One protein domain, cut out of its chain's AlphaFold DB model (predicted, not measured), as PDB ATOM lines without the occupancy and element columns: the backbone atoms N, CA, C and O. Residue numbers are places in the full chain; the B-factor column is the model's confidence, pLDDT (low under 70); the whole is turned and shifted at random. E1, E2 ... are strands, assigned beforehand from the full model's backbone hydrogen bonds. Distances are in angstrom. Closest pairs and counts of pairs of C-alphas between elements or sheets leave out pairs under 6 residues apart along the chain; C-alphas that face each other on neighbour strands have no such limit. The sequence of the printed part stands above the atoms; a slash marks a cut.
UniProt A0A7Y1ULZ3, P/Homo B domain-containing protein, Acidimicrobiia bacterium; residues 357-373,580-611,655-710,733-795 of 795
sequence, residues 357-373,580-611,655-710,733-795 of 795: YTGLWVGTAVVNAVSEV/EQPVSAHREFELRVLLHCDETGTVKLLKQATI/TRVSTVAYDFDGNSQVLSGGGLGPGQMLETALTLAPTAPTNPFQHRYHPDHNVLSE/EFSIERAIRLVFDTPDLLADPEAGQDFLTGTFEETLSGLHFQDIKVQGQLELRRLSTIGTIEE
ATOM      1  N   TYR A 357     139.150 170.272 174.149       77.31
ATOM      2  CA  TYR A 357     140.462 170.215 174.797       77.31
ATOM      3  C   TYR A 357     141.584 169.626 173.929       77.31
ATOM      4  O   TYR A 357     142.729 169.572 174.374       77.31
ATOM      5  N   THR A 358     141.300 169.326 172.655       82.31
ATOM      6  CA  THR A 358     142.272 168.879 171.634       82.31
ATOM      7  C   THR A 358     143.550 169.728 171.603       82.31
ATOM      8  O   THR A 358     143.455 170.951 171.497       82.31
ATOM      9  N   GLY A 359     144.736 169.127 171.687       79.19
ATOM     10  CA  GLY A 359     146.002 169.858 171.650       79.19
ATOM     11  C   GLY A 359     147.084 169.374 172.614       79.19
ATOM     12  O   GLY A 359     146.855 168.488 173.436       79.19
ATOM     13  N   LEU A 360     148.259 170.011 172.541       84.69
ATOM     14  CA  LEU A 360     149.359 169.873 173.500       84.69
ATOM     15  C   LEU A 360     149.156 170.820 174.682       84.69
ATOM     16  O   LEU A 360     149.035 172.032 174.502       84.69
ATOM     17  N   TRP A 361     149.219 170.269 175.883       88.81
ATOM     18  CA  TRP A 361     149.124 170.958 177.159       88.81
ATOM     19  C   TRP A 361     150.426 170.801 177.934       88.81
ATOM     20  O   TRP A 361     150.969 169.702 178.052       88.81
ATOM     21  N   VAL A 362     150.924 171.913 178.462       81.44
ATOM     22  CA  VAL A 362     152.170 171.994 179.220       81.44
ATOM     23  C   VAL A 362     151.873 172.641 180.555       81.44
ATOM     24  O   VAL A 362     151.174 173.648 180.627       81.44
ATOM     25  N   GLY A 363     152.398 172.054 181.617       79.50
ATOM     26  CA  GLY A 363     152.090 172.497 182.958       79.50
ATOM     27  C   GLY A 363     153.130 172.106 183.977       79.50
ATOM     28  O   GLY A 363     154.108 171.423 183.663       79.50
ATOM     29  N   THR A 364     152.874 172.514 185.208       84.25
ATOM     30  CA  THR A 364     153.695 172.190 186.366       84.25
ATOM     31  C   THR A 364     152.799 171.641 187.465       84.25
ATOM     32  O   THR A 364     151.744 172.197 187.756       84.25
ATOM     33  N   ALA A 365     153.228 170.540 188.070       91.69
ATOM     34  CA  ALA A 365     152.739 170.063 189.348       91.69
ATOM     35  C   ALA A 365     153.741 170.485 190.432       91.69
ATOM     36  O   ALA A 365     154.875 170.005 190.453       91.69
ATOM     37  N   VAL A 366     153.337 171.399 191.309       87.50
ATOM     38  CA  VAL A 366     154.126 171.859 192.457       87.50
ATOM     39  C   VAL A 366     153.798 170.959 193.640       87.50
ATOM     40  O   VAL A 366     152.831 171.187 194.369       87.50
ATOM     41  N   VAL A 367     154.582 169.897 193.808       88.88
ATOM     42  CA  VAL A 367     154.444 168.953 194.918       88.88
ATOM     43  C   VAL A 367     154.882 169.643 196.200       88.88
ATOM     44  O   VAL A 367     156.051 169.986 196.374       88.88
ATOM     45  N   ASN A 368     153.931 169.846 197.105       82.81
ATOM     46  CA  ASN A 368     154.142 170.555 198.363       82.81
ATOM     47  C   ASN A 368     153.640 169.766 199.576       82.81
ATOM     48  O   ASN A 368     153.741 170.258 200.702       82.81
ATOM     49  N   ALA A 369     153.148 168.541 199.371       82.75
ATOM     50  CA  ALA A 369     152.778 167.627 200.435       82.75
ATOM     51  C   ALA A 369     153.244 166.191 200.150       82.75
ATOM     52  O   ALA A 369     153.196 165.712 199.017       82.75
ATOM     53  N   VAL A 370     153.686 165.496 201.197       87.06
ATOM     54  CA  VAL A 370     154.150 164.103 201.166       87.06
ATOM     55  C   VAL A 370     153.673 163.377 202.419       87.06
ATOM     56  O   VAL A 370     153.634 163.959 203.502       87.06
ATOM     57  N   SER A 371     153.265 162.118 202.280       79.81
ATOM     58  CA  SER A 371     152.923 161.262 203.412       79.81
ATOM     59  C   SER A 371     154.167 161.054 204.256       79.81
ATOM     60  O   SER A 371     155.251 160.766 203.740       79.81
ATOM     61  N   GLU A 372     154.028 161.190 205.565       63.88
ATOM     62  CA  GLU A 372     155.164 160.984 206.436       63.88
ATOM     63  C   GLU A 372     155.396 159.487 206.604       63.88
ATOM     64  O   GLU A 372     154.590 158.786 207.200       63.88
ATOM     65  N   VAL A 373     156.521 158.998 206.100       52.97
ATOM     66  CA  VAL A 373     156.907 157.600 206.262       52.97
ATOM     67  C   VAL A 373     157.957 157.534 207.369       52.97
ATOM     68  O   VAL A 373     159.161 157.612 207.123       52.97
ATOM     69  N   GLU A 580     149.483 158.800 206.840       59.53
ATOM     70  CA  GLU A 580     149.177 158.138 205.555       59.53
ATOM     71  C   GLU A 580     148.591 159.118 204.530       59.53
ATOM     72  O   GLU A 580     148.502 158.806 203.341       59.53
ATOM     73  N   GLN A 581     148.139 160.280 205.004       74.06
ATOM     74  CA  GLN A 581     147.720 161.403 204.188       74.06
ATOM     75  C   GLN A 581     148.893 162.366 203.974       74.06
ATOM     76  O   GLN A 581     149.615 162.657 204.933       74.06
ATOM     77  N   PRO A 582     149.071 162.900 202.754       81.44
ATOM     78  CA  PRO A 582     150.079 163.912 202.483       81.44
ATOM     79  C   PRO A 582     149.998 165.084 203.470       81.44
ATOM     80  O   PRO A 582     148.940 165.675 203.682       81.44
ATOM     81  N   VAL A 583     151.130 165.429 204.081       78.81
ATOM     82  CA  VAL A 583     151.301 166.633 204.905       78.81
ATOM     83  C   VAL A 583     152.296 167.567 204.248       78.81
ATOM     84  O   VAL A 583     153.125 167.123 203.461       78.81
ATOM     85  N   SER A 584     152.234 168.856 204.583       79.25
ATOM     86  CA  SER A 584     153.122 169.869 204.007       79.25
ATOM     87  C   SER A 584     154.595 169.443 204.074       79.25
ATOM     88  O   SER A 584     155.130 169.134 205.141       79.25
ATOM     89  N   ALA A 585     155.235 169.415 202.909       76.38
ATOM     90  CA  ALA A 585     156.642 169.113 202.746       76.38
ATOM     91  C   ALA A 585     157.500 170.325 203.135       76.38
ATOM     92  O   ALA A 585     157.092 171.479 203.026       76.38
ATOM     93  N   HIS A 586     158.740 170.071 203.555       69.06
ATOM     94  CA  HIS A 586     159.669 171.129 203.964       69.06
ATOM     95  C   HIS A 586     160.076 172.083 202.829       69.06
ATOM     96  O   HIS A 586     160.524 173.200 203.104       69.06
ATOM     97  N   ARG A 587     159.996 171.620 201.579       66.25
ATOM     98  CA  ARG A 587     160.248 172.382 200.357       66.25
ATOM     99  C   ARG A 587     159.357 171.851 199.249       66.25
ATOM    100  O   ARG A 587     159.055 170.660 199.223       66.25
ATOM    101  N   GLU A 588     159.004 172.745 198.343       78.38
ATOM    102  CA  GLU A 588     158.255 172.419 197.140       78.38
ATOM    103  C   GLU A 588     159.171 171.769 196.099       78.38
ATOM    104  O   GLU A 588     160.375 172.047 196.039       78.38
ATOM    105  N   PHE A 589     158.591 170.886 195.294       81.00
ATOM    106  CA  PHE A 589     159.259 170.241 194.177       81.00
ATOM    107  C   PHE A 589     158.393 170.341 192.925       81.00
ATOM    108  O   PHE A 589     157.236 169.932 192.924       81.00
ATOM    109  N   GLU A 590     158.959 170.890 191.857       84.69
ATOM    110  CA  GLU A 590     158.237 171.148 190.616       84.69
ATOM    111  C   GLU A 590     158.447 170.017 189.607       84.69
ATOM    112  O   GLU A 590     159.571 169.699 189.212       84.69
ATOM    113  N   LEU A 591     157.341 169.436 189.148       88.50
ATOM    114  CA  LEU A 591     157.303 168.424 188.101       88.50
ATOM    115  C   LEU A 591     156.634 169.001 186.859       88.50
ATOM    116  O   LEU A 591     155.468 169.386 186.902       88.50
ATOM    117  N   ARG A 592     157.329 169.023 185.719       90.25
ATOM    118  CA  ARG A 592     156.695 169.422 184.457       90.25
ATOM    119  C   ARG A 592     155.801 168.302 183.927       90.25
ATOM    120  O   ARG A 592     156.277 167.185 183.724       90.25
ATOM    121  N   VAL A 593     154.555 168.638 183.614       94.62
ATOM    122  CA  VAL A 593     153.536 167.747 183.046       94.62
ATOM    123  C   VAL A 593     153.319 168.091 181.573       94.62
ATOM    124  O   VAL A 593     153.132 169.259 181.232       94.62
ATOM    125  N   LEU A 594     153.338 167.082 180.697       95.69
ATOM    126  CA  LEU A 594     153.041 167.229 179.268       95.69
ATOM    127  C   LEU A 594     151.895 166.297 178.893       95.69
ATOM    128  O   LEU A 594     152.049 165.079 178.973       95.69
ATOM    129  N   LEU A 595     150.764 166.854 178.472       96.50
ATOM    130  CA  LEU A 595     149.603 166.085 178.033       96.50
ATOM    131  C   LEU A 595     149.283 166.403 176.575       96.50
ATOM    132  O   LEU A 595     149.388 167.545 176.148       96.50
ATOM    133  N   HIS A 596     148.830 165.417 175.816       96.62
ATOM    134  CA  HIS A 596     148.217 165.629 174.512       96.62
ATOM    135  C   HIS A 596     146.800 165.067 174.517       96.62
ATOM    136  O   HIS A 596     146.608 163.894 174.831       96.62
ATOM    137  N   CYS A 597     145.818 165.888 174.157       93.19
ATOM    138  CA  CYS A 597     144.442 165.462 173.926       93.19
ATOM    139  C   CYS A 597     144.204 165.362 172.420       93.19
ATOM    140  O   CYS A 597     144.386 166.347 171.707       93.19
ATOM    141  N   ASP A 598     143.769 164.206 171.930       89.31
ATOM    142  CA  ASP A 598     143.381 164.075 170.525       89.31
ATOM    143  C   ASP A 598     141.965 164.620 170.255       89.31
ATOM    144  O   ASP A 598     141.227 164.995 171.174       89.31
ATOM    145  N   GLU A 599     141.574 164.640 168.977       83.56
ATOM    146  CA  GLU A 599     140.248 165.102 168.542       83.56
ATOM    147  C   GLU A 599     139.098 164.278 169.138       83.56
ATOM    148  O   GLU A 599     137.978 164.772 169.246       83.56
ATOM    149  N   THR A 600     139.344 163.034 169.556       85.19
ATOM    150  CA  THR A 600     138.334 162.164 170.178       85.19
ATOM    151  C   THR A 600     138.188 162.394 171.682       85.19
ATOM    152  O   THR A 600     137.214 161.932 172.275       85.19
ATOM    153  N   GLY A 601     139.112 163.145 172.291       83.19
ATOM    154  CA  GLY A 601     139.178 163.381 173.733       83.19
ATOM    155  C   GLY A 601     140.089 162.414 174.487       83.19
ATOM    156  O   GLY A 601     140.129 162.468 175.715       83.19
ATOM    157  N   THR A 602     140.823 161.544 173.788       93.38
ATOM    158  CA  THR A 602     141.796 160.652 174.424       93.38
ATOM    159  C   THR A 602     143.008 161.464 174.853       93.38
ATOM    160  O   THR A 602     143.596 162.187 174.047       93.38
ATOM    161  N   VAL A 603     143.395 161.336 176.123       96.94
ATOM    162  CA  VAL A 603     144.520 162.078 176.696       96.94
ATOM    163  C   VAL A 603     145.718 161.156 176.881       96.94
ATOM    164  O   VAL A 603     145.590 160.047 177.397       96.94
ATOM    165  N   LYS A 604     146.894 161.625 176.469       97.25
ATOM    166  CA  LYS A 604     148.178 160.934 176.594       97.25
ATOM    167  C   LYS A 604     149.175 161.785 177.382       97.25
ATOM    168  O   LYS A 604     149.299 162.973 177.111       97.25
ATOM    169  N   LEU A 605     149.904 161.176 178.311       97.62
ATOM    170  CA  LEU A 605     151.070 161.728 178.998       97.62
ATOM    171  C   LEU A 605     152.277 161.559 178.082       97.62
ATOM    172  O   LEU A 605     152.483 160.477 177.534       97.62
ATOM    173  N   LEU A 606     153.076 162.610 177.923       97.00
ATOM    174  CA  LEU A 606     154.243 162.623 177.045       97.00
ATOM    175  C   LEU A 606     155.531 162.835 177.848       97.00
ATOM    176  O   LEU A 606     155.556 163.594 178.815       97.00
ATOM    177  N   LYS A 607     156.633 162.228 177.395       94.31
ATOM    178  CA  LYS A 607     157.985 162.569 177.884       94.31
ATOM    179  C   LYS A 607     158.513 163.844 177.231       94.31
ATOM    180  O   LYS A 607     159.259 164.620 177.828       94.31
ATOM    181  N   GLN A 608     158.118 164.060 175.981       93.12
ATOM    182  CA  GLN A 608     158.521 165.197 175.175       93.12
ATOM    183  C   GLN A 608     157.575 165.401 173.992       93.12
ATOM    184  O   GLN A 608     156.908 164.470 173.548       93.12
ATOM    185  N   ALA A 609     157.568 166.619 173.464       89.06
ATOM    186  CA  ALA A 609     156.978 166.965 172.183       89.06
ATOM    187  C   ALA A 609     157.854 168.024 171.508       89.06
ATOM    188  O   ALA A 609     158.247 169.014 172.131       89.06
ATOM    189  N   THR A 610     158.165 167.820 170.233       86.56
ATOM    190  CA  THR A 610     158.871 168.791 169.399       86.56
ATOM    191  C   THR A 610     157.894 169.344 168.377       86.56
ATOM    192  O   THR A 610     157.363 168.605 167.551       86.56
ATOM    193  N   ILE A 611     157.644 170.646 168.435       77.44
ATOM    194  CA  ILE A 611     156.883 171.341 167.403       77.44
ATOM    195  C   ILE A 611     157.789 171.436 166.175       77.44
ATOM    196  O   ILE A 611     158.904 171.951 166.266       77.44
ATOM    197  N   THR A 655     160.917 173.512 168.067       75.69
ATOM    198  CA  THR A 655     160.731 173.905 169.468       75.69
ATOM    199  C   THR A 655     160.398 172.671 170.293       75.69
ATOM    200  O   THR A 655     159.294 172.137 170.200       75.69
ATOM    201  N   ARG A 656     161.345 172.208 171.114       82.06
ATOM    202  CA  ARG A 656     161.134 171.060 172.006       82.06
ATOM    203  C   ARG A 656     160.666 171.494 173.387       82.06
ATOM    204  O   ARG A 656     161.284 172.346 174.021       82.06
ATOM    205  N   VAL A 657     159.655 170.796 173.890       73.19
ATOM    206  CA  VAL A 657     159.297 170.768 175.306       73.19
ATOM    207  C   VAL A 657     159.467 169.340 175.807       73.19
ATOM    208  O   VAL A 657     158.967 168.400 175.196       73.19
ATOM    209  N   SER A 658     160.189 169.162 176.908       89.81
ATOM    210  CA  SER A 658     160.438 167.854 177.516       89.81
ATOM    211  C   SER A 658     160.303 167.903 179.032       89.81
ATOM    212  O   SER A 658     160.380 168.975 179.646       89.81
ATOM    213  N   THR A 659     160.094 166.729 179.618       88.56
ATOM    214  CA  THR A 659     160.098 166.488 181.058       88.56
ATOM    215  C   THR A 659     160.931 165.252 181.375       88.56
ATOM    216  O   THR A 659     160.937 164.280 180.626       88.56
ATOM    217  N   VAL A 660     161.649 165.299 182.495       87.88
ATOM    218  CA  VAL A 660     162.383 164.150 183.052       87.88
ATOM    219  C   VAL A 660     161.591 163.453 184.159       87.88
ATOM    220  O   VAL A 660     162.068 162.499 184.760       87.88
ATOM    221  N   ALA A 661     160.389 163.955 184.456       88.06
ATOM    222  CA  ALA A 661     159.588 163.533 185.593       88.06
ATOM    223  C   ALA A 661     158.996 162.130 185.440       88.06
ATOM    224  O   ALA A 661     158.607 161.548 186.447       88.06
ATOM    225  N   TYR A 662     158.882 161.602 184.219       91.00
ATOM    226  CA  TYR A 662     158.148 160.370 183.929       91.00
ATOM    227  C   TYR A 662     158.966 159.449 183.037       91.00
ATOM    228  O   TYR A 662     159.531 159.886 182.033       91.00
ATOM    229  N   ASP A 663     158.968 158.168 183.383       87.62
ATOM    230  CA  ASP A 663     159.576 157.120 182.581       87.62
ATOM    231  C   ASP A 663     158.583 155.965 182.403       87.62
ATOM    232  O   ASP A 663     157.887 155.593 183.346       87.62
ATOM    233  N   PHE A 664     158.457 155.487 181.168       90.75
ATOM    234  CA  PHE A 664     157.517 154.456 180.706       90.75
ATOM    235  C   PHE A 664     157.906 154.004 179.291       90.75
ATOM    236  O   PHE A 664     158.622 154.721 178.593       90.75
ATOM    237  N   ASP A 665     157.456 152.842 178.835       86.50
ATOM    238  CA  ASP A 665     157.804 152.369 177.491       86.50
ATOM    239  C   ASP A 665     157.192 153.247 176.384       86.50
ATOM    240  O   ASP A 665     156.046 153.684 176.462       86.50
ATOM    241  N   GLY A 666     157.965 153.495 175.324       90.00
ATOM    242  CA  GLY A 666     157.539 154.323 174.193       90.00
ATOM    243  C   GLY A 666     157.564 155.835 174.461       90.00
ATOM    244  O   GLY A 666     158.275 156.330 175.339       90.00
ATOM    245  N   ASN A 667     156.811 156.579 173.642       92.81
ATOM    246  CA  ASN A 667     156.809 158.051 173.623       92.81
ATOM    247  C   ASN A 667     155.582 158.673 174.309       92.81
ATOM    248  O   ASN A 667     155.596 159.864 174.634       92.81
ATOM    249  N   SER A 668     154.528 157.884 174.542       95.38
ATOM    250  CA  SER A 668     153.292 158.338 175.171       95.38
ATOM    251  C   SER A 668     152.650 157.252 176.039       95.38
ATOM    252  O   SER A 668     152.783 156.064 175.760       95.38
ATOM    253  N   GLN A 669     151.934 157.672 177.080       95.88
ATOM    254  CA  GLN A 669     151.159 156.806 177.967       95.88
ATOM    255  C   GLN A 669     149.716 157.307 178.019       95.88
ATOM    256  O   GLN A 669     149.484 158.475 178.306       95.88
ATOM    257  N   VAL A 670     148.724 156.453 177.767       95.00
ATOM    258  CA  VAL A 670     147.308 156.863 177.809       95.00
ATOM    259  C   VAL A 670     146.857 157.094 179.259       95.00
ATOM    260  O   VAL A 670     147.185 156.309 180.153       95.00
ATOM    261  N   LEU A 671     146.092 158.164 179.495       96.12
ATOM    262  CA  LEU A 671     145.391 158.397 180.759       96.12
ATOM    263  C   LEU A 671     143.925 157.980 180.625       96.12
ATOM    264  O   LEU A 671     143.267 158.245 179.618       96.12
ATOM    265  N   SER A 672     143.414 157.351 181.675       90.44
ATOM    266  CA  SER A 672     142.009 156.967 181.831       90.44
ATOM    267  C   SER A 672     141.249 158.044 182.611       90.44
ATOM    268  O   SER A 672     141.866 158.835 183.315       90.44
ATOM    269  N   GLY A 673     139.915 158.081 182.517       86.19
ATOM    270  CA  GLY A 673     139.077 158.974 183.331       86.19
ATOM    271  C   GLY A 673     138.049 159.778 182.532       86.19
ATOM    272  O   GLY A 673     137.584 159.338 181.481       86.19
ATOM    273  N   GLY A 674     137.672 160.949 183.054       75.50
ATOM    274  CA  GLY A 674     136.644 161.836 182.488       75.50
ATOM    275  C   GLY A 674     137.102 162.686 181.295       75.50
ATOM    276  O   GLY A 674     136.292 163.388 180.692       75.50
ATOM    277  N   GLY A 675     138.389 162.607 180.936       82.00
ATOM    278  CA  GLY A 675     139.013 163.445 179.913       82.00
ATOM    279  C   GLY A 675     139.625 164.720 180.495       82.00
ATOM    280  O   GLY A 675     139.598 164.954 181.703       82.00
ATOM    281  N   LEU A 676     140.212 165.543 179.626       83.00
ATOM    282  CA  LEU A 676     140.729 166.851 180.018       83.00
ATOM    283  C   LEU A 676     139.567 167.845 180.155       83.00
ATOM    284  O   LEU A 676     138.694 167.871 179.290       83.00
ATOM    285  N   GLY A 677     139.554 168.655 181.213       76.31
ATOM    286  CA  GLY A 677     138.587 169.742 181.381       76.31
ATOM    287  C   GLY A 677     138.105 169.937 182.823       76.31
ATOM    288  O   GLY A 677     138.397 169.117 183.692       76.31
ATOM    289  N   PRO A 678     137.341 171.010 183.090       73.88
ATOM    290  CA  PRO A 678     136.862 171.354 184.422       73.88
ATOM    291  C   PRO A 678     136.094 170.257 185.151       73.88
ATOM    292  O   PRO A 678     135.185 169.632 184.589       73.88
ATOM    293  N   GLY A 679     136.433 170.053 186.424       78.44
ATOM    294  CA  GLY A 679     135.803 169.049 187.284       78.44
ATOM    295  C   GLY A 679     136.013 167.601 186.827       78.44
ATOM    296  O   GLY A 679     135.390 166.698 187.387       78.44
ATOM    297  N   GLN A 680     136.832 167.368 185.796       86.88
ATOM    298  CA  GLN A 680     137.199 166.032 185.349       86.88
ATOM    299  C   GLN A 680     138.409 165.513 186.124       86.88
ATOM    300  O   GLN A 680     139.087 166.234 186.857       86.88
ATOM    301  N   MET A 681     138.686 164.230 185.929       90.75
ATOM    302  CA  MET A 681     139.835 163.554 186.502       90.75
ATOM    303  C   MET A 681     140.492 162.684 185.437       90.75
ATOM    304  O   MET A 681     139.795 162.014 184.669       90.75
ATOM    305  N   LEU A 682     141.820 162.672 185.436       95.69
ATOM    306  CA  LEU A 682     142.639 161.749 184.662       95.69
ATOM    307  C   LEU A 682     143.518 160.918 185.594       95.69
ATOM    308  O   LEU A 682     144.012 161.429 186.594       95.69
ATOM    309  N   GLU A 683     143.746 159.655 185.258       95.31
ATOM    310  CA  GLU A 683     144.645 158.773 186.001       95.31
ATOM    311  C   GLU A 683     145.428 157.829 185.090       95.31
ATOM    312  O   GLU A 683     144.980 157.448 184.007       95.31
ATOM    313  N   THR A 684     146.623 157.455 185.528       95.44
ATOM    314  CA  THR A 684     147.448 156.438 184.875       95.44
ATOM    315  C   THR A 684     148.383 155.795 185.893       95.44
ATOM    316  O   THR A 684     148.713 156.406 186.909       95.44
ATOM    317  N   ALA A 685     148.819 154.571 185.618       91.69
ATOM    318  CA  ALA A 685     149.858 153.899 186.383       91.69
ATOM    319  C   ALA A 685     151.098 153.755 185.498       91.69
ATOM    320  O   ALA A 685     151.005 153.242 184.381       91.69
ATOM    321  N   LEU A 686     152.240 154.235 185.986       93.50
ATOM    322  CA  LEU A 686     153.536 154.023 185.349       93.50
ATOM    323  C   LEU A 686     154.259 152.909 186.098       93.50
ATOM    324  O   LEU A 686     154.494 153.031 187.299       93.50
ATOM    325  N   THR A 687     154.625 151.850 185.386       88.31
ATOM    326  CA  THR A 687     155.387 150.734 185.950       88.31
ATOM    327  C   THR A 687     156.821 150.816 185.458       88.31
ATOM    328  O   THR A 687     157.090 150.683 184.265       88.31
ATOM    329  N   LEU A 688     157.752 151.004 186.386       85.12
ATOM    330  CA  LEU A 688     159.172 150.840 186.133       85.12
ATOM    331  C   LEU A 688     159.555 149.407 186.493       85.12
ATOM    332  O   LEU A 688     159.578 149.035 187.668       85.12
ATOM    333  N   ALA A 689     159.821 148.597 185.470       79.19
ATOM    334  CA  ALA A 689     160.181 147.198 185.659       79.19
ATOM    335  C   ALA A 689     161.460 147.053 186.518       79.19
ATOM    336  O   ALA A 689     162.327 147.933 186.481       79.19
ATOM    337  N   PRO A 690     161.630 145.930 187.241       70.25
ATOM    338  CA  PRO A 690     162.849 145.653 188.009       70.25
ATOM    339  C   PRO A 690     164.117 145.758 187.143       70.25
ATOM    340  O   PRO A 690     165.104 146.376 187.528       70.25
ATOM    341  N   THR A 691     164.028 145.276 185.901       72.50
ATOM    342  CA  THR A 691     165.134 145.247 184.937       72.50
ATOM    343  C   THR A 691     165.341 146.557 184.165       72.50
ATOM    344  O   THR A 691     166.168 146.588 183.250       72.50
ATOM    345  N   ALA A 692     164.558 147.608 184.433       75.94
ATOM    346  CA  ALA A 692     164.625 148.847 183.666       75.94
ATOM    347  C   ALA A 692     165.965 149.577 183.905       75.94
ATOM    348  O   ALA A 692     166.360 149.735 185.060       75.94
ATOM    349  N   PRO A 693     166.640 150.107 182.861       77.69
ATOM    350  CA  PRO A 693     167.948 150.765 183.009       77.69
ATOM    351  C   PRO A 693     167.964 151.992 183.933       77.69
ATOM    352  O   PRO A 693     169.031 152.447 184.344       77.69
ATOM    353  N   THR A 694     166.794 152.569 184.186       82.12
ATOM    354  CA  THR A 694     166.549 153.744 185.031       82.12
ATOM    355  C   THR A 694     166.040 153.368 186.425       82.12
ATOM    356  O   THR A 694     165.799 154.259 187.240       82.12
ATOM    357  N   ASN A 695     165.895 152.071 186.733       80.56
ATOM    358  CA  ASN A 695     165.495 151.602 188.054       80.56
ATOM    359  C   ASN A 695     166.610 151.880 189.084       80.56
ATOM    360  O   ASN A 695     167.733 151.404 188.910       80.56
ATOM    361  N   PRO A 696     166.336 152.630 190.171       76.25
ATOM    362  CA  PRO A 696     167.351 152.993 191.162       76.25
ATOM    363  C   PRO A 696     167.889 151.802 191.971       76.25
ATOM    364  O   PRO A 696     168.934 151.943 192.612       76.25
ATOM    365  N   PHE A 697     167.208 150.652 191.949       70.38
ATOM    366  CA  PHE A 697     167.668 149.415 192.581       70.38
ATOM    367  C   PHE A 697     168.606 148.593 191.687       70.38
ATOM    368  O   PHE A 697     169.286 147.710 192.193       70.38
ATOM    369  N   GLN A 698     168.729 148.911 190.392       67.19
ATOM    370  CA  GLN A 698     169.605 148.181 189.474       67.19
ATOM    371  C   GLN A 698     171.011 148.803 189.414       67.19
ATOM    372  O   GLN A 698     171.207 149.924 188.938       67.19
ATOM    373  N   HIS A 699     172.032 148.078 189.883       65.56
ATOM    374  CA  HIS A 699     173.416 148.564 189.953       65.56
ATOM    375  C   HIS A 699     174.359 147.588 189.245       65.56
ATOM    376  O   HIS A 699     174.785 146.585 189.807       65.56
ATOM    377  N   ARG A 700     174.806 147.945 188.031       59.41
ATOM    378  CA  ARG A 700     175.664 147.106 187.156       59.41
ATOM    379  C   ARG A 700     176.893 146.469 187.829       59.41
ATOM    380  O   ARG A 700     177.399 145.467 187.334       59.41
ATOM    381  N   TYR A 701     177.421 147.071 188.893       56.34
ATOM    382  CA  TYR A 701     178.681 146.659 189.520       56.34
ATOM    383  C   TYR A 701     178.546 146.228 190.984       56.34
ATOM    384  O   TYR A 701     179.558 145.847 191.572       56.34
ATOM    385  N   HIS A 702     177.351 146.294 191.581       53.59
ATOM    386  CA  HIS A 702     177.161 145.876 192.969       53.59
ATOM    387  C   HIS A 702     176.718 144.404 193.006       53.59
ATOM    388  O   HIS A 702     175.700 144.096 192.394       53.59
ATOM    389  N   PRO A 703     177.455 143.491 193.673       55.34
ATOM    390  CA  PRO A 703     177.156 142.054 193.675       55.34
ATOM    391  C   PRO A 703     175.733 141.697 194.110       55.34
ATOM    392  O   PRO A 703     175.193 140.734 193.591       55.34
ATOM    393  N   ASP A 704     175.152 142.501 195.001       50.28
ATOM    394  CA  ASP A 704     173.808 142.291 195.557       50.28
ATOM    395  C   ASP A 704     172.684 142.983 194.750       50.28
ATOM    396  O   ASP A 704     171.577 143.105 195.255       50.28
ATOM    397  N   HIS A 705     172.979 143.549 193.567       57.34
ATOM    398  CA  HIS A 705     172.025 144.308 192.733       57.34
ATOM    399  C   HIS A 705     172.375 144.256 191.225       57.34
ATOM    400  O   HIS A 705     172.185 145.235 190.492       57.34
ATOM    401  N   ASN A 706     172.974 143.152 190.754       55.22
ATOM    402  CA  ASN A 706     173.518 143.025 189.390       55.22
ATOM    403  C   ASN A 706     172.754 142.048 188.477       55.22
ATOM    404  O   ASN A 706     173.211 141.820 187.355       55.22
ATOM    405  N   VAL A 707     171.629 141.484 188.933       56.12
ATOM    406  CA  VAL A 707     170.811 140.477 188.221       56.12
ATOM    407  C   VAL A 707     171.551 139.181 187.849       56.12
ATOM    408  O   VAL A 707     171.107 138.405 186.996       56.12
ATOM    409  N   LEU A 708     172.696 138.920 188.484       53.53
ATOM    410  CA  LEU A 708     173.507 137.726 188.279       53.53
ATOM    411  C   LEU A 708     173.526 136.882 189.553       53.53
ATOM    412  O   LEU A 708     173.511 137.386 190.669       53.53
ATOM    413  N   SER A 709     173.621 135.570 189.378       55.28
ATOM    414  CA  SER A 709     173.994 134.670 190.473       55.28
ATOM    415  C   SER A 709     175.398 134.984 191.013       55.28
ATOM    416  O   SER A 709     176.206 135.649 190.358       55.28
ATOM    417  N   GLU A 710     175.735 134.414 192.173       49.03
ATOM    418  CA  GLU A 710     177.078 134.489 192.767       49.03
ATOM    419  C   GLU A 710     178.171 133.927 191.823       49.03
ATOM    420  O   GLU A 710     179.329 134.343 191.885       49.03
ATOM    421  N   GLU A 733     165.808 143.526 193.192       57.38
ATOM    422  CA  GLU A 733     165.187 144.471 192.268       57.38
ATOM    423  C   GLU A 733     163.673 144.540 192.511       57.38
ATOM    424  O   GLU A 733     162.960 143.546 192.374       57.38
ATOM    425  N   PHE A 734     163.166 145.725 192.857       65.75
ATOM    426  CA  PHE A 734     161.733 145.971 193.012       65.75
ATOM    427  C   PHE A 734     161.199 146.725 191.797       65.75
ATOM    428  O   PHE A 734     161.834 147.658 191.295       65.75
ATOM    429  N   SER A 735     160.011 146.340 191.327       74.56
ATOM    430  CA  SER A 735     159.246 147.186 190.415       74.56
ATOM    431  C   SER A 735     158.791 148.429 191.168       74.56
ATOM    432  O   SER A 735     158.300 148.318 192.291       74.56
ATOM    433  N   ILE A 736     158.918 149.596 190.546       84.19
ATOM    434  CA  ILE A 736     158.362 150.832 191.095       84.19
ATOM    435  C   ILE A 736     157.083 151.138 190.333       84.19
ATOM    436  O   ILE A 736     157.108 151.294 189.113       84.19
ATOM    437  N   GLU A 737     155.975 151.244 191.054       86.69
ATOM    438  CA  GLU A 737     154.698 151.655 190.482       86.69
ATOM    439  C   GLU A 737     154.378 153.078 190.916       86.69
ATOM    440  O   GLU A 737     154.498 153.430 192.087       86.69
ATOM    441  N   ARG A 738     153.984 153.911 189.954       93.56
ATOM    442  CA  ARG A 738     153.585 155.301 190.176       93.56
ATOM    443  C   ARG A 738     152.157 155.472 189.692       93.56
ATOM    444  O   ARG A 738     151.921 155.610 188.491       93.56
ATOM    445  N   ALA A 739     151.204 155.435 190.613       94.06
ATOM    446  CA  ALA A 739     149.805 155.711 190.324       94.06
ATOM    447  C   ALA A 739     149.573 157.223 190.395       94.06
ATOM    448  O   ALA A 739     149.569 157.802 191.479       94.06
ATOM    449  N   ILE A 740     149.410 157.860 189.236       96.88
ATOM    450  CA  ILE A 740     149.264 159.310 189.084       96.88
ATOM    451  C   ILE A 740     147.801 159.646 188.819       96.88
ATOM    452  O   ILE A 740     147.150 159.019 187.980       96.88
ATOM    453  N   ARG A 741     147.314 160.695 189.476       96.56
ATOM    454  CA  ARG A 741     145.983 161.258 189.292       96.56
ATOM    455  C   ARG A 741     146.052 162.780 189.176       96.56
ATOM    456  O   ARG A 741     146.711 163.459 189.955       96.56
ATOM    457  N   LEU A 742     145.349 163.308 188.181       96.56
ATOM    458  CA  LEU A 742     145.177 164.733 187.924       96.56
ATOM    459  C   LEU A 742     143.700 165.056 188.130       96.56
ATOM    460  O   LEU A 742     142.851 164.545 187.396       96.56
ATOM    461  N   VAL A 743     143.385 165.867 189.135       93.81
ATOM    462  CA  VAL A 743     142.013 166.280 189.455       93.81
ATOM    463  C   VAL A 743     141.858 167.742 189.066       93.81
ATOM    464  O   VAL A 743     142.523 168.587 189.650       93.81
ATOM    465  N   PHE A 744     141.013 168.048 188.084       89.81
ATOM    466  CA  PHE A 744     140.838 169.414 187.590       89.81
ATOM    467  C   PHE A 744     139.773 170.167 188.377       89.81
ATOM    468  O   PHE A 744     138.675 169.653 188.611       89.81
ATOM    469  N   ASP A 745     140.067 171.415 188.720       81.31
ATOM    470  CA  ASP A 745     139.114 172.275 189.408       81.31
ATOM    471  C   ASP A 745     137.918 172.597 188.506       81.31
ATOM    472  O   ASP A 745     137.989 172.567 187.275       81.31
ATOM    473  N   THR A 746     136.782 172.923 189.123       76.12
ATOM    474  CA  THR A 746     135.686 173.580 188.406       76.12
ATOM    475  C   THR A 746     135.874 175.084 188.574       76.12
ATOM    476  O   THR A 746     135.679 175.577 189.687       76.12
ATOM    477  N   PRO A 747     136.275 175.820 187.526       58.03
ATOM    478  CA  PRO A 747     136.513 177.241 187.645       58.03
ATOM    479  C   PRO A 747     135.195 177.975 187.875       58.03
ATOM    480  O   PRO A 747     134.138 177.580 187.366       58.03
ATOM    481  N   ASP A 748     135.256 179.066 188.633       50.88
ATOM    482  CA  ASP A 748     134.131 179.982 188.740       50.88
ATOM    483  C   ASP A 748     134.002 180.776 187.434       50.88
ATOM    484  O   ASP A 748     134.607 181.832 187.252       50.88
ATOM    485  N   LEU A 749     133.188 180.256 186.515       40.50
ATOM    486  CA  LEU A 749     132.929 180.865 185.208       40.50
ATOM    487  C   LEU A 749     132.254 182.248 185.296       40.50
ATOM    488  O   LEU A 749     132.151 182.944 184.286       40.50
ATOM    489  N   LEU A 750     131.757 182.651 186.477       33.12
ATOM    490  CA  LEU A 750     131.267 184.011 186.726       33.12
ATOM    491  C   LEU A 750     132.405 184.985 187.066       33.12
ATOM    492  O   LEU A 750     132.241 186.188 186.850       33.12
ATOM    493  N   ALA A 751     133.531 184.482 187.580       35.94
ATOM    494  CA  ALA A 751     134.738 185.246 187.887       35.94
ATOM    495  C   ALA A 751     135.721 185.287 186.701       35.94
ATOM    496  O   ALA A 751     136.344 186.324 186.470       35.94
ATOM    497  N   ASP A 752     135.811 184.207 185.919       41.66
ATOM    498  CA  ASP A 752     136.589 184.126 184.678       41.66
ATOM    499  C   ASP A 752     135.848 183.262 183.630       41.66
ATOM    500  O   ASP A 752     135.825 182.034 183.741       41.66
ATOM    501  N   PRO A 753     135.223 183.869 182.603       36.06
ATOM    502  CA  PRO A 753     134.448 183.144 181.596       36.06
ATOM    503  C   PRO A 753     135.297 182.304 180.623       36.06
ATOM    504  O   PRO A 753     134.726 181.535 179.845       36.06
ATOM    505  N   GLU A 754     136.628 182.444 180.641       39.94
ATOM    506  CA  GLU A 754     137.571 181.644 179.844       39.94
ATOM    507  C   GLU A 754     138.326 180.599 180.684       39.94
ATOM    508  O   GLU A 754     138.988 179.714 180.124       39.94
ATOM    509  N   ALA A 755     138.196 180.651 182.014       42.56
ATOM    510  CA  ALA A 755     138.791 179.665 182.897       42.56
ATOM    511  C   ALA A 755     138.280 178.264 182.555       42.56
ATOM    512  O   ALA A 755     137.081 178.010 182.412       42.56
ATOM    513  N   GLY A 756     139.225 177.339 182.410       44.41
ATOM    514  CA  GLY A 756     138.927 175.974 182.029       44.41
ATOM    515  C   GLY A 756     138.841 175.713 180.532       44.41
ATOM    516  O   GLY A 756     138.417 174.614 180.212       44.41
ATOM    517  N   GLN A 757     139.210 176.642 179.630       55.59
ATOM    518  CA  GLN A 757     139.301 176.379 178.174       55.59
ATOM    519  C   GLN A 757     140.727 176.094 177.678       55.59
ATOM    520  O   GLN A 757     140.953 175.053 177.066       55.59
ATOM    521  N   ASP A 758     141.676 176.995 177.961       57.47
ATOM    522  CA  ASP A 758     143.104 176.897 177.579       57.47
ATOM    523  C   ASP A 758     144.051 176.980 178.788       57.47
ATOM    524  O   ASP A 758     145.276 176.893 178.660       57.47
ATOM    525  N   PHE A 759     143.466 177.109 179.978       62.50
ATOM    526  CA  PHE A 759     144.137 177.043 181.265       62.50
ATOM    527  C   PHE A 759     143.308 176.189 182.219       62.50
ATOM    528  O   PHE A 759     142.101 176.398 182.359       62.50
ATOM    529  N   LEU A 760     143.958 175.220 182.851       72.06
ATOM    530  CA  LEU A 760     143.361 174.309 183.810       72.06
ATOM    531  C   LEU A 760     144.195 174.330 185.084       72.06
ATOM    532  O   LEU A 760     145.404 174.111 185.035       72.06
ATOM    533  N   THR A 761     143.537 174.558 186.212       78.94
ATOM    534  CA  THR A 761     144.115 174.329 187.534       78.94
ATOM    535  C   THR A 761     143.573 173.032 188.107       78.94
ATOM    536  O   THR A 761     142.565 172.485 187.637       78.94
ATOM    537  N   GLY A 762     144.258 172.508 189.108       88.06
ATOM    538  CA  GLY A 762     143.816 171.316 189.785       88.06
ATOM    539  C   GLY A 762     144.778 170.849 190.854       88.06
ATOM    540  O   GLY A 762     145.690 171.551 191.284       88.06
ATOM    541  N   THR A 763     144.593 169.599 191.242       92.31
ATOM    542  CA  THR A 763     145.443 168.898 192.192       92.31
ATOM    543  C   THR A 763     146.150 167.748 191.484       92.31
ATOM    544  O   THR A 763     145.522 166.934 190.803       92.31
ATOM    545  N   PHE A 764     147.467 167.685 191.654       97.06
ATOM    546  CA  PHE A 764     148.275 166.519 191.329       97.06
ATOM    547  C   PHE A 764     148.317 165.598 192.548       97.06
ATOM    548  O   PHE A 764     148.673 166.042 193.638       97.06
ATOM    549  N   GLU A 765     147.984 164.328 192.361       95.94
ATOM    550  CA  GLU A 765     148.089 163.279 193.371       95.94
ATOM    551  C   GLU A 765     148.909 162.125 192.799       95.94
ATOM    552  O   GLU A 765     148.720 161.720 191.652       95.94
ATOM    553  N   GLU A 766     149.810 161.568 193.597       94.75
ATOM    554  CA  GLU A 766     150.569 160.393 193.187       94.75
ATOM    555  C   GLU A 766     150.791 159.449 194.368       94.75
ATOM    556  O   GLU A 766     151.086 159.877 195.481       94.75
ATOM    557  N   THR A 767     150.643 158.149 194.114       90.31
ATOM    558  CA  THR A 767     151.018 157.073 195.037       90.31
ATOM    559  C   THR A 767     152.170 156.285 194.425       90.31
ATOM    560  O   THR A 767     152.035 155.756 193.322       90.31
ATOM    561  N   LEU A 768     153.301 156.236 195.128       87.75
ATOM    562  CA  LEU A 768     154.485 155.479 194.744       87.75
ATOM    563  C   LEU A 768     154.599 154.210 195.589       87.75
ATOM    564  O   LEU A 768     154.729 154.292 196.812       87.75
ATOM    565  N   SER A 769     154.641 153.064 194.919       78.75
ATOM    566  CA  SER A 769     154.805 151.736 195.516       78.75
ATOM    567  C   SER A 769     156.120 151.104 195.055       78.75
ATOM    568  O   SER A 769     156.638 151.419 193.983       78.75
ATOM    569  N   GLY A 770     156.702 150.231 195.880       71.31
ATOM    570  CA  GLY A 770     157.939 149.502 195.559       71.31
ATOM    571  C   GLY A 770     159.250 150.259 195.817       71.31
ATOM    572  O   GLY A 770     160.304 149.636 195.874       71.31
ATOM    573  N   LEU A 771     159.210 151.578 196.057       73.50
ATOM    574  CA  LEU A 771     160.376 152.338 196.547       73.50
ATOM    575  C   LEU A 771     160.595 152.160 198.062       73.50
ATOM    576  O   LEU A 771     161.703 152.328 198.569       73.50
ATOM    577  N   HIS A 772     159.524 151.844 198.787       67.12
ATOM    578  CA  HIS A 772     159.496 151.667 200.230       67.12
ATOM    579  C   HIS A 772     158.455 150.593 200.600       67.12
ATOM    580  O   HIS A 772     157.562 150.304 199.807       67.12
ATOM    581  N   PHE A 773     158.552 150.001 201.799       57.66
ATOM    582  CA  PHE A 773     157.624 148.949 202.263       57.66
ATOM    583  C   PHE A 773     156.180 149.443 202.484       57.66
ATOM    584  O   PHE A 773     155.253 148.648 202.597       57.66
ATOM    585  N   GLN A 774     156.014 150.760 202.580       61.69
ATOM    586  CA  GLN A 774     154.744 151.481 202.611       61.69
ATOM    587  C   GLN A 774     154.697 152.411 201.410       61.69
ATOM    588  O   GLN A 774     155.716 153.028 201.082       61.69
ATOM    589  N   ASP A 775     153.511 152.554 200.829       74.25
ATOM    590  CA  ASP A 775     153.274 153.493 199.743       74.25
ATOM    591  C   ASP A 775     153.563 154.929 200.182       74.25
ATOM    592  O   ASP A 775     153.126 155.385 201.242       74.25
ATOM    593  N   ILE A 776     154.268 155.663 199.328       83.38
ATOM    594  CA  ILE A 776     154.516 157.090 199.509       83.38
ATOM    595  C   ILE A 776     153.451 157.837 198.718       83.38
ATOM    596  O   ILE A 776     153.383 157.714 197.498       83.38
ATOM    597  N   LYS A 777     152.634 158.641 199.393       87.94
ATOM    598  CA  LYS A 777     151.631 159.488 198.745       87.94
ATOM    599  C   LYS A 777     152.127 160.918 198.695       87.94
ATOM    600  O   LYS A 777     152.567 161.458 199.707       87.94
ATOM    601  N   VAL A 778     152.035 161.552 197.539       91.25
ATOM    602  CA  VAL A 778     152.383 162.961 197.353       91.25
ATOM    603  C   VAL A 778     151.217 163.717 196.745       91.25
ATOM    604  O   VAL A 778     150.390 163.153 196.028       91.25
ATOM    605  N   GLN A 779     151.154 165.008 197.053       92.12
ATOM    606  CA  GLN A 779     150.131 165.908 196.548       92.12
ATOM    607  C   GLN A 779     150.736 167.280 196.240       92.12
ATOM    608  O   GLN A 779     151.700 167.717 196.877       92.12
ATOM    609  N   GLY A 780     150.171 167.957 195.245       90.19
ATOM    610  CA  GLY A 780     150.609 169.277 194.819       90.19
ATOM    611  C   GLY A 780     149.557 170.040 194.031       90.19
ATOM    612  O   GLY A 780     148.556 169.472 193.595       90.19
ATOM    613  N   GLN A 781     149.803 171.331 193.829       84.38
ATOM    614  CA  GLN A 781     149.001 172.155 192.924       84.38
ATOM    615  C   GLN A 781     149.389 171.860 191.477       84.38
ATOM    616  O   GLN A 781     150.572 171.731 191.171       84.38
ATOM    617  N   LEU A 782     148.402 171.739 190.596       89.88
ATOM    618  CA  LEU A 782     148.578 171.496 189.170       89.88
ATOM    619  C   LEU A 782     148.114 172.717 188.387       89.88
ATOM    620  O   LEU A 782     146.981 173.162 188.542       89.88
ATOM    621  N   GLU A 783     148.954 173.186 187.476       81.00
ATOM    622  CA  GLU A 783     148.594 174.203 186.493       81.00
ATOM    623  C   GLU A 783     148.973 173.718 185.101       81.00
ATOM    624  O   GLU A 783     150.113 173.319 184.873       81.00
ATOM    625  N   LEU A 784     148.034 173.750 184.161       75.94
ATOM    626  CA  LEU A 784     148.198 173.290 182.786       75.94
ATOM    627  C   LEU A 784     147.721 174.361 181.812       75.94
ATOM    628  O   LEU A 784     146.631 174.909 181.948       75.94
ATOM    629  N   ARG A 785     148.531 174.627 180.791       72.44
ATOM    630  CA  ARG A 785     148.274 175.601 179.728       72.44
ATOM    631  C   ARG A 785     148.307 174.905 178.384       72.44
ATOM    632  O   ARG A 785     149.226 174.128 178.119       72.44
ATOM    633  N   ARG A 786     147.345 175.190 177.512       77.00
ATOM    634  CA  ARG A 786     147.398 174.672 176.147       77.00
ATOM    635  C   ARG A 786     148.454 175.439 175.348       77.00
ATOM    636  O   ARG A 786     148.339 176.642 175.146       77.00
ATOM    637  N   LEU A 787     149.476 174.729 174.879       69.12
ATOM    638  CA  LEU A 787     150.559 175.265 174.050       69.12
ATOM    639  C   LEU A 787     150.263 175.152 172.545       69.12
ATOM    640  O   LEU A 787     150.746 175.958 171.755       69.12
ATOM    641  N   SER A 788     149.493 174.145 172.128       73.25
ATOM    642  CA  SER A 788     149.111 173.931 170.724       73.25
ATOM    643  C   SER A 788     147.743 173.267 170.640       73.25
ATOM    644  O   SER A 788     147.398 172.491 171.521       73.25
ATOM    645  N   THR A 789     146.973 173.532 169.583       74.38
ATOM    646  CA  THR A 789     145.667 172.900 169.306       74.38
ATOM    647  C   THR A 789     145.755 171.714 168.344       74.38
ATOM    648  O   THR A 789     144.730 171.128 168.001       74.38
ATOM    649  N   ILE A 790     146.960 171.354 167.886       77.06
ATOM    650  CA  ILE A 790     147.177 170.208 166.994       77.06
ATOM    651  C   ILE A 790     146.729 168.933 167.718       77.06
ATOM    652  O   ILE A 790     147.288 168.594 168.756       77.06
ATOM    653  N   GLY A 791     145.721 168.251 167.169       78.31
ATOM    654  CA  GLY A 791     145.115 167.051 167.759       78.31
ATOM    655  C   GLY A 791     145.771 165.731 167.371       78.31
ATOM    656  O   GLY A 791     145.265 164.668 167.735       78.31
ATOM    657  N   THR A 792     146.858 165.783 166.605       87.00
ATOM    658  CA  THR A 792     147.603 164.620 166.120       87.00
ATOM    659  C   THR A 792     149.062 164.706 166.546       87.00
ATOM    660  O   THR A 792     149.685 165.765 166.460       87.00
ATOM    661  N   ILE A 793     149.623 163.571 166.950       91.25
ATOM    662  CA  ILE A 793     151.047 163.426 167.258       91.25
ATOM    663  C   ILE A 793     151.696 162.440 166.295       91.25
ATOM    664  O   ILE A 793     151.108 161.416 165.947       91.25
ATOM    665  N   GLU A 794     152.922 162.755 165.900       93.62
ATOM    666  CA  GLU A 794     153.795 161.902 165.106       93.62
ATOM    667  C   GLU A 794     154.628 161.040 166.062       93.62
ATOM    668  O   GLU A 794     155.647 161.478 166.614       93.62
ATOM    669  N   GLU A 795     154.114 159.832 166.308       86.75
ATOM    670  CA  GLU A 795     154.744 158.751 167.086       86.75
ATOM    671  C   GLU A 795     155.669 157.870 166.247       86.75
ATOM    672  O   GLU A 795     155.516 157.833 165.001       86.75
TER     673      GLU A 795
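AT A GLANCE: This is residues 357 to 373, 580 to 611, 655 to 710 and 733 to 795 of the 795 residues of the protein "P/Homo B domain-containing protein" of Acidimicrobiia bacterium (UniProt A0A7Y1ULZ3). A closed barrel of eight antiparallel strands makes the body, with the small two-strand ribbon E4 and E5 outside the ring and two long loops reaching away from it. Residues 689 to 710 and residues 745 to 758 extend far from the barrel in opposite directions and make the longest axis; of these, residues 749 to 754 stick out freely. The 168 printed residues have no named helix and ten named strands, E1 to E10 along the chain, and the class is all strand. Round the ring run E1, E2, E3, E6, E7, E8, E9, E10 and back to E1. The whole is compact by its radius of gyration of the C-alphas, 17.6 A, yet elongated in outline, with spans of 66 by 39 by 26 A.

IN THESE COORDINATES: E1, residues 359 to 370, begins with its C-alpha at (146.002, 169.858, 171.650) and is 31.2 A long. E2, residues 583 to 597, is 31.8 A long and bends by 111 degrees at residue 586. E3 is residues 603 to 606, E4 608 to 611, E5 655 to 658 and E6 668 to 673. E7, residues 681 to 688, is 23.1 A long, and E8, residues 736 to 744, 25.8 A. E9, residues 759 to 769, is 30.9 A long and bends by 51 degrees at residue 762. E10, residues 776 to 788, is 33.8 A long, bends by 61 degrees at residue 781 and ends with its C-alpha at (149.111, 173.931, 170.724).

HOW THE PARTS SIT: E1 has E2 on one side, N 363 to O 593 at 2.9 A, and E10 on the other, N 366 to O 781 at 2.8 A. E2 and E3 form a hairpin, N 604 to O 596 at 2.8 A. E3 runs on into E4 across one residue at 98 degrees. E4 and E5 are antiparallel neighbours, N 609 to O 657 at 2.9 A; the closest C-alphas of E2 and E4, those of Leu 594 and Gln 608, are 7.1 A apart. E6 pairs in staggered fashion, with E3 through N 669 and O 605, 2.9 A, and with E7 through N 672 and O 683, 2.8 A. E7 and E8 are neighbours, N 684 to O 740 at 3.0 A. E8, E9 and E10 form a meander, each strand the antiparallel neighbour of the one before, with N 741 to O 765 at 2.8 A and N 764 to O 780 at 2.9 A.

THE WHOLE: The C-alphas farthest apart, those of Glu 710 and Leu 750, are 67.7 A apart. The gaps across the cuts are 7.8 A from C-alpha 373 to 580, 5.1 A from 611 to 655 and 15.5 A from 710 to 733. The link from E8 to E9 is long. Mean pLDDT of the printed part is 78.8, with 37 residues under 70, among them 698 to 710 and 747 to 759.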